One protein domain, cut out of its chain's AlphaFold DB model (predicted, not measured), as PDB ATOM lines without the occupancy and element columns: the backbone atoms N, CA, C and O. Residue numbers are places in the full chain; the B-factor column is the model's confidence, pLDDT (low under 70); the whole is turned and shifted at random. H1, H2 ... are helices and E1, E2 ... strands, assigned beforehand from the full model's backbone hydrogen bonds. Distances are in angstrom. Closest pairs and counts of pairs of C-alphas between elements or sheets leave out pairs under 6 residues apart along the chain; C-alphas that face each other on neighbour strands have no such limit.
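What this domain is: This is residues 6 to 57 of the 64 residues of an uncharacterized protein of Bacteroides sp. PHL 2737 (UniProt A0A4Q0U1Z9). The domain is built on one thin, strongly twisted antiparallel sheet, which holds 28 of the 52 printed residues; its three long strands, E2, E3 and E4, each bend partway along, with the short strand E1 at one edge beside E2. The turn between E2 and E3 and the loop between E3 and E4 lie at opposite ends of the long axis, and the small helix H1 follows directly on E4, with the last residues, 53 to 57, after it. The printed part has 52 residues with four named strands and one named helix, in the order E1, E2, E3, E4, H1, and the class is mostly strand. The sheet's order is E1, E2, E3, E4, a meander, each strand the antiparallel neighbour of the one before. The whole is only just compact, close to loose, with a radius of gyration of the C-alphas of 11.7 A, and its flat outline spans 38 by 21 by 10 A.

How they stand to each other: The inner strands E2, residues 14 to 22, and E3, residues 25 to 32, form a hairpin, with 154 degrees between their directions. N 17 and O 29 are 2.9 A apart, within hydrogen-bond range, and the C-alphas of Cys 16 and Gln 30, which face each other, are 4.1 A apart. E3 and E4, residues 41 to 48, form another hairpin, also at 154 degrees, with N 30 and O 43 at 2.8 A and N 45 and O 28 at 2.9 A. E1, residues 6 to 8, and E2 form a hairpin at 125 degrees, with N 6 and O 16 at 2.8 A. The edge strands E1 and E4 are apart. E2 bends by 72 degrees at residue 19, E3 by 55 degrees at residue 29 and E4 by 56 degrees at residue 44. From edge to edge the strands' lines turn by 88 degrees. H1, residues 49 to 52, is on the sheet at a height of 4.8 A over the sheet, beside the strands and over none of them. The closest C-alphas of E3 and H1, those of Gly 25 and Asp 49, are 4.0 A apart. H1 is too short for any O i to N i+4 pair inside it; its one O i to N i+3 pair is within range.

Where its parts are: E1 begins at C-alpha 6, at (109.120, 100.978, 78.757). From first to last C-alpha E2 measures 21.2 A, E3 20.3 A and E4 21.4 A. E4 begins at C-alpha 41, at (101.759, 91.507, 89.055), and H1 ends at C-alpha 52, at (104.805, 106.201, 74.044).

The domain as a whole: The two C-alphas farthest apart, those of Asn 23 and Arg 37, are 38.1 A apart. The printed part has no cut. The links from E1 to E2, E2 to E3 and E4 to H1 are tight, and the link from E3 to E4, with 8 residues, is short. The mean pLDDT of the printed part is 92.0, and no printed residue is under 70.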
ATOM      1  N   PHE A   6     109.375  99.605  78.361       94.44
ATOM      2  CA  PHE A   6     109.120 100.978  78.757       94.44
ATOM      3  C   PHE A   6     108.893 101.051  80.258       94.44
ATOM      4  O   PHE A   6     108.395 100.110  80.880       94.44
ATOM      5  N   ARG A   7     109.231 102.194  80.844       94.50
ATOM      6  CA  ARG A   7     108.941 102.528  82.237       94.50
ATOM      7  C   ARG A   7     107.992 103.711  82.289       94.50
ATOM      8  O   ARG A   7     108.133 104.654  81.508       94.50
ATOM      9  N   HIS A   8     107.042 103.668  83.216       95.19
ATOM     10  CA  HIS A   8     106.105 104.765  83.401       95.19
ATOM     11  C   HIS A   8     106.829 105.993  83.970       95.19
ATOM     12  O   HIS A   8     107.639 105.879  84.894       95.19
ATOM     13  N   THR A   9     106.521 107.181  83.457       92.44
ATOM     14  CA  THR A   9     107.190 108.442  83.818       92.44
ATOM     15  C   THR A   9     107.018 108.811  85.286       92.44
ATOM     16  O   THR A   9     107.963 109.269  85.924       92.44
ATOM     17  N   HIS A  10     105.824 108.587  85.833       90.38
ATOM     18  CA  HIS A  10     105.490 108.930  87.220       90.38
ATOM     19  C   HIS A  10     105.537 107.735  88.180       90.38
ATOM     20  O   HIS A  10     105.684 107.914  89.386       90.38
ATOM     21  N   LEU A  11     105.405 106.513  87.659       91.06
ATOM     22  CA  LEU A  11     105.239 105.301  88.460       91.06
ATOM     23  C   LEU A  11     106.468 104.431  88.247       91.06
ATOM     24  O   LEU A  11     106.513 103.570  87.377       91.06
ATOM     25  N   GLN A  12     107.487 104.670  89.065       86.50
ATOM     26  CA  GLN A  12     108.784 104.010  88.936       86.50
ATOM     27  C   GLN A  12     108.720 102.480  89.015       86.50
ATOM     28  O   GLN A  12     109.609 101.811  88.491       86.50
ATOM     29  N   ASN A  13     107.687 101.928  89.640       90.38
ATOM     30  CA  ASN A  13     107.521 100.488  89.781       90.38
ATOM     31  C   ASN A  13     106.663  99.859  88.679       90.38
ATOM     32  O   ASN A  13     106.321  98.681  88.771       90.38
ATOM     33  N   LEU A  14     106.283 100.649  87.677       93.94
ATOM     34  CA  LEU A  14     105.449 100.214  86.578       93.94
ATOM     35  C   LEU A  14     106.266 100.183  85.288       93.94
ATOM     36  O   LEU A  14     106.786 101.206  84.833       93.94
ATOM     37  N   THR A  15     106.367  98.999  84.700       94.81
ATOM     38  CA  THR A  15     106.982  98.784  83.392       94.81
ATOM     39  C   THR A  15     105.985  98.143  82.445       94.81
ATOM     40  O   THR A  15     105.002  97.537  82.876       94.81
ATOM     41  N   CYS A  16     106.222  98.267  81.146       94.75
ATOM     42  CA  CYS A  16     105.481  97.497  80.167       94.75
ATOM     43  C   CYS A  16     106.354  97.043  78.999       94.75
ATOM     44  O   CYS A  16     107.269  97.751  78.581       94.75
ATOM     45  N   GLU A  17     106.033  95.878  78.447       94.69
ATOM     46  CA  GLU A  17     106.653  95.327  77.241       94.69
ATOM     47  C   GLU A  17     105.634  95.294  76.104       94.69
ATOM     48  O   GLU A  17     104.520  94.795  76.293       94.69
ATOM     49  N   ILE A  18     105.996  95.797  74.923       94.06
ATOM     50  CA  ILE A  18     105.112  95.728  73.749       94.06
ATOM     51  C   ILE A  18     105.011  94.278  73.265       94.06
ATOM     52  O   ILE A  18     106.017  93.646  72.949       94.06
ATOM     53  N   VAL A  19     103.778  93.773  73.177       93.94
ATOM     54  CA  VAL A  19     103.467  92.430  72.665       93.94
ATOM     55  C   VAL A  19     103.128  92.492  71.184       93.94
ATOM     56  O   VAL A  19     103.703  91.765  70.382       93.94
ATOM     57  N   GLU A  20     102.182  93.360  70.827       93.88
ATOM     58  CA  GLU A  20     101.694  93.513  69.458       93.88
ATOM     59  C   GLU A  20     101.171  94.940  69.221       93.88
ATOM     60  O   GLU A  20     100.595  95.554  70.130       93.88
ATOM     61  N   PRO A  21     101.362  95.495  68.011       93.94
ATOM     62  CA  PRO A  21     100.699  96.724  67.607       93.94
ATOM     63  C   PRO A  21      99.200  96.484  67.395       93.94
ATOM     64  O   PRO A  21      98.755  95.403  67.022       93.94
ATOM     65  N   THR A  22      98.413  97.529  67.598       94.12
ATOM     66  CA  THR A  22      96.972  97.576  67.342       94.12
ATOM     67  C   THR A  22      96.667  98.777  66.451       94.12
ATOM     68  O   THR A  22      97.507  99.658  66.288       94.12
ATOM     69  N   ASN A  23      95.442  98.883  65.929       94.06
ATOM     70  CA  ASN A  23      95.053 100.012  65.071       94.06
ATOM     71  C   ASN A  23      95.237 101.403  65.708       94.06
ATOM     72  O   ASN A  23      95.270 102.390  64.983       94.06
ATOM     73  N   LYS A  24      95.296 101.504  67.043       92.81
ATOM     74  CA  LYS A  24      95.376 102.790  67.758       92.81
ATOM     75  C   LYS A  24      96.611 102.930  68.659       92.81
ATOM     76  O   LYS A  24      96.768 103.961  69.308       92.81
ATOM     77  N   GLY A  25      97.472 101.918  68.725       94.81
ATOM     78  CA  GLY A  25      98.591 101.886  69.665       94.81
ATOM     79  C   GLY A  25      99.098 100.473  69.885       94.81
ATOM     80  O   GLY A  25      99.338  99.756  68.919       94.81
ATOM     81  N   TYR A  26      99.209 100.034  71.136       95.56
ATOM     82  CA  TYR A  26      99.901  98.792  71.479       95.56
ATOM     83  C   TYR A  26      99.168  97.992  72.547       95.56
ATOM     84  O   TYR A  26      98.642  98.542  73.517       95.56
ATOM     85  N   LYS A  27      99.192  96.670  72.392       95.88
ATOM     86  CA  LYS A  27      98.947  95.740  73.489       95.88
ATOM     87  C   LYS A  27     100.272  95.479  74.186       95.88
ATOM     88  O   LYS A  27     101.267  95.147  73.536       95.88
ATOM     89  N   VAL A  28     100.273  95.599  75.505       95.62
ATOM     90  CA  VAL A  28     101.473  95.459  76.325       95.62
ATOM     91  C   VAL A  28     101.265  94.469  77.465       95.62
ATOM     92  O   VAL A  28     100.145  94.285  77.948       95.62
ATOM     93  N   LEU A  29     102.356  93.861  77.923       96.06
ATOM     94  CA  LEU A  29     102.423  93.225  79.235       96.06
ATOM     95  C   LEU A  29     102.917  94.261  80.231       96.06
ATOM     96  O   LEU A  29     104.097  94.601  80.245       96.06
ATOM     97  N   GLN A  30     102.008  94.775  81.043       95.25
ATOM     98  CA  GLN A  30     102.318  95.719  82.101       95.25
ATOM     99  C   GLN A  30     102.658  94.957  83.375       95.25
ATOM    100  O   GLN A  30     101.850  94.166  83.859       95.25
ATOM    101  N   THR A  31     103.830  95.228  83.934       94.62
ATOM    102  CA  THR A  31     104.299  94.649  85.188       94.62
ATOM    103  C   THR A  31     104.388  95.735  86.248       94.62
ATOM    104  O   THR A  31     105.064  96.746  86.075       94.62
ATOM    105  N   GLU A  32     103.704  95.512  87.364       93.56
ATOM    106  CA  GLU A  32     103.762  96.361  88.546       93.56
ATOM    107  C   GLU A  32     104.531  95.649  89.663       93.56
ATOM    108  O   GLU A  32     104.205  94.520  90.051       93.56
ATOM    109  N   VAL A  33     105.560  96.315  90.184       88.62
ATOM    110  CA  VAL A  33     106.387  95.829  91.291       88.62
ATOM    111  C   VAL A  33     105.957  96.523  92.583       88.62
ATOM    112  O   VAL A  33     106.130  97.720  92.777       88.62
ATOM    113  N   PHE A  34     105.391  95.778  93.520       82.81
ATOM    114  CA  PHE A  34     105.016  96.353  94.809       82.81
ATOM    115  C   PHE A  34     106.227  96.385  95.745       82.81
ATOM    116  O   PHE A  34     107.001  95.432  95.794       82.81
ATOM    117  N   ALA A  35     106.370  97.450  96.536       74.31
ATOM    118  CA  ALA A  35     107.366  97.472  97.603       74.31
ATOM    119  C   ALA A  35     107.055  96.378  98.650       74.31
ATOM    120  O   ALA A  35     105.905  96.208  99.068       74.31
ATOM    121  N   GLY A  36     108.082  95.636  99.083       76.31
ATOM    122  CA  GLY A  36     107.983  94.590 100.111       76.31
ATOM    123  C   GLY A  36     107.938  93.155  99.563       76.31
ATOM    124  O   GLY A  36     108.472  92.862  98.503       76.31
ATOM    125  N   ARG A  37     107.319  92.224 100.308       76.88
ATOM    126  CA  ARG A  37     107.256  90.779  99.967       76.88
ATOM    127  C   ARG A  37     106.135  90.406  98.983       76.88
ATOM    128  O   ARG A  37     105.818  89.227  98.823       76.88
ATOM    129  N   ARG A  38     105.472  91.387  98.367       82.38
ATOM    130  CA  ARG A  38     104.394  91.127  97.405       82.38
ATOM    131  C   ARG A  38     105.002  90.743  96.059       82.38
ATOM    132  O   ARG A  38     105.926  91.394  95.588       82.38
ATOM    133  N   LYS A  39     104.476  89.680  95.448       86.44
ATOM    134  CA  LYS A  39     104.912  89.257  94.114       86.44
ATOM    135  C   LYS A  39     104.561  90.343  93.086       86.44
ATOM    136  O   LYS A  39     103.476  90.922  93.201       86.44
ATOM    137  N   PRO A  40     105.430  90.600  92.094       90.56
ATOM    138  CA  PRO A  40     105.077  91.433  90.954       90.56
ATOM    139  C   PRO A  40     103.801  90.920  90.286       90.56
ATOM    140  O   PRO A  40     103.563  89.709  90.234       90.56
ATOM    141  N   LYS A  41     102.981  91.840  89.786       93.00
ATOM    142  CA  LYS A  41     101.759  91.507  89.055       93.00
ATOM    143  C   LYS A  41     101.917  91.926  87.605       93.00
ATOM    144  O   LYS A  41     102.122  93.105  87.332       93.00
ATOM    145  N   THR A  42     101.767  90.970  86.697       95.25
ATOM    146  CA  THR A  42     101.766  91.223  85.255       95.25
ATOM    147  C   THR A  42     100.352  91.088  84.711       95.25
ATOM    148  O   THR A  42      99.659  90.113  85.006       95.25
ATOM    149  N   ILE A  43      99.912  92.074  83.934       95.62
ATOM    150  CA  ILE A  43      98.610  92.098  83.268       95.62
ATOM    151  C   ILE A  43      98.764  92.488  81.800       95.62
ATOM    152  O   ILE A  43      99.700  93.189  81.423       95.62
ATOM    153  N   THR A  44      97.810  92.072  80.975       96.62
ATOM    154  CA  THR A  44      97.668  92.597  79.615       96.62
ATOM    155  C   THR A  44      96.950  93.942  79.671       96.62
ATOM    156  O   THR A  44      95.859  94.027  80.236       96.62
ATOM    157  N   ALA A  45      97.535  94.970  79.065       96.12
ATOM    158  CA  ALA A  45      96.953  96.304  78.951       96.12
ATOM    159  C   ALA A  45      97.018  96.809  77.502       96.12
ATOM    160  O   ALA A  45      97.752  96.266  76.672       96.12
ATOM    161  N   TYR A  46      96.238  97.845  77.204       95.94
ATOM    162  CA  TYR A  46      96.190  98.484  75.894       95.94
ATOM    163  C   TYR A  46      96.414  99.980  76.067       95.94
ATOM    164  O   TYR A  46      95.731 100.615  76.867       95.94
ATOM    165  N   TYR A  47      97.354 100.519  75.302       95.88
ATOM    166  CA  TYR A  47      97.741 101.924  75.340       95.88
ATOM    167  C   TYR A  47      97.698 102.523  73.941       95.88
ATOM    168  O   TYR A  47      97.881 101.813  72.946       95.88
ATOM    169  N   TYR A  48      97.450 103.826  73.861       96.31
ATOM    170  CA  TYR A  48      97.495 104.550  72.602       96.31
ATOM    171  C   TYR A  48      98.944 104.812  72.196       96.31
ATOM    172  O   TYR A  48      99.840 104.906  73.028       96.31
ATOM    173  N   ASP A  49      99.176 104.979  70.898       94.19
ATOM    174  CA  ASP A  49     100.498 105.340  70.370       94.19
ATOM    175  C   ASP A  49     101.039 106.648  70.986       94.19
ATOM    176  O   ASP A  49     102.228 106.769  71.277       94.19
ATOM    177  N   ALA A  50     100.145 107.598  71.285       94.75
ATOM    178  CA  ALA A  50     100.484 108.851  71.957       94.75
ATOM    179  C   ALA A  50     101.108 108.653  73.352       94.75
ATOM    180  O   ALA A  50     101.922 109.476  73.766       94.75
ATOM    181  N   ASP A  51     100.793 107.557  74.051       94.88
ATOM    182  CA  ASP A  51     101.323 107.294  75.392       94.88
ATOM    183  C   ASP A  51     102.827 106.956  75.379       94.88
ATOM    184  O   ASP A  51     103.477 107.076  76.416       94.88
ATOM    185  N   PHE A  52     103.388 106.567  74.226       92.88
ATOM    186  CA  PHE A  52     104.805 106.201  74.044       92.88
ATOM    187  C   PHE A  52     105.635 107.272  73.326       92.88
ATOM    188  O   PHE A  52     106.840 107.104  73.135       92.88
ATOM    189  N   LYS A  53     104.996 108.361  72.888       91.19
ATOM    190  CA  LYS A  53     105.652 109.479  72.203       91.19
ATOM    191  C   LYS A  53     106.238 110.479  73.199       91.19
ATOM    192  O   LYS A  53     106.073 110.362  74.411       91.19
ATOM    193  N   GLU A  54     106.950 111.476  72.681       87.00
ATOM    194  CA  GLU A  54     107.491 112.568  73.490       87.00
ATOM    195  C   GLU A  54     106.374 113.258  74.298       87.00
ATOM    196  O   GLU A  54     105.340 113.635  73.751       87.00
ATOM    197  N   GLY A  55     106.565 113.372  75.616       87.00
ATOM    198  CA  GLY A  55     105.544 113.874  76.546       87.00
ATOM    199  C   GLY A  55     104.507 112.838  77.004       87.00
ATOM    200  O   GLY A  55     103.679 113.158  77.854       87.00
ATOM    201  N   GLY A  56     104.566 111.607  76.489       92.25
ATOM    202  CA  GLY A  56     103.717 110.490  76.893       92.25
ATOM    203  C   GLY A  56     104.053 109.913  78.274       92.25
ATOM    204  O   GLY A  56     105.005 110.315  78.952       92.25
ATOM    205  N   LEU A  57     103.247 108.939  78.697       94.50
ATOM    206  CA  LEU A  57     103.362 108.268  79.995       94.50
ATOM    207  C   LEU A  57     104.490 107.232  80.045       94.50
ATOM    208  O   LEU A  57     104.935 106.870  81.134       94.50
TER     209      LEU A  57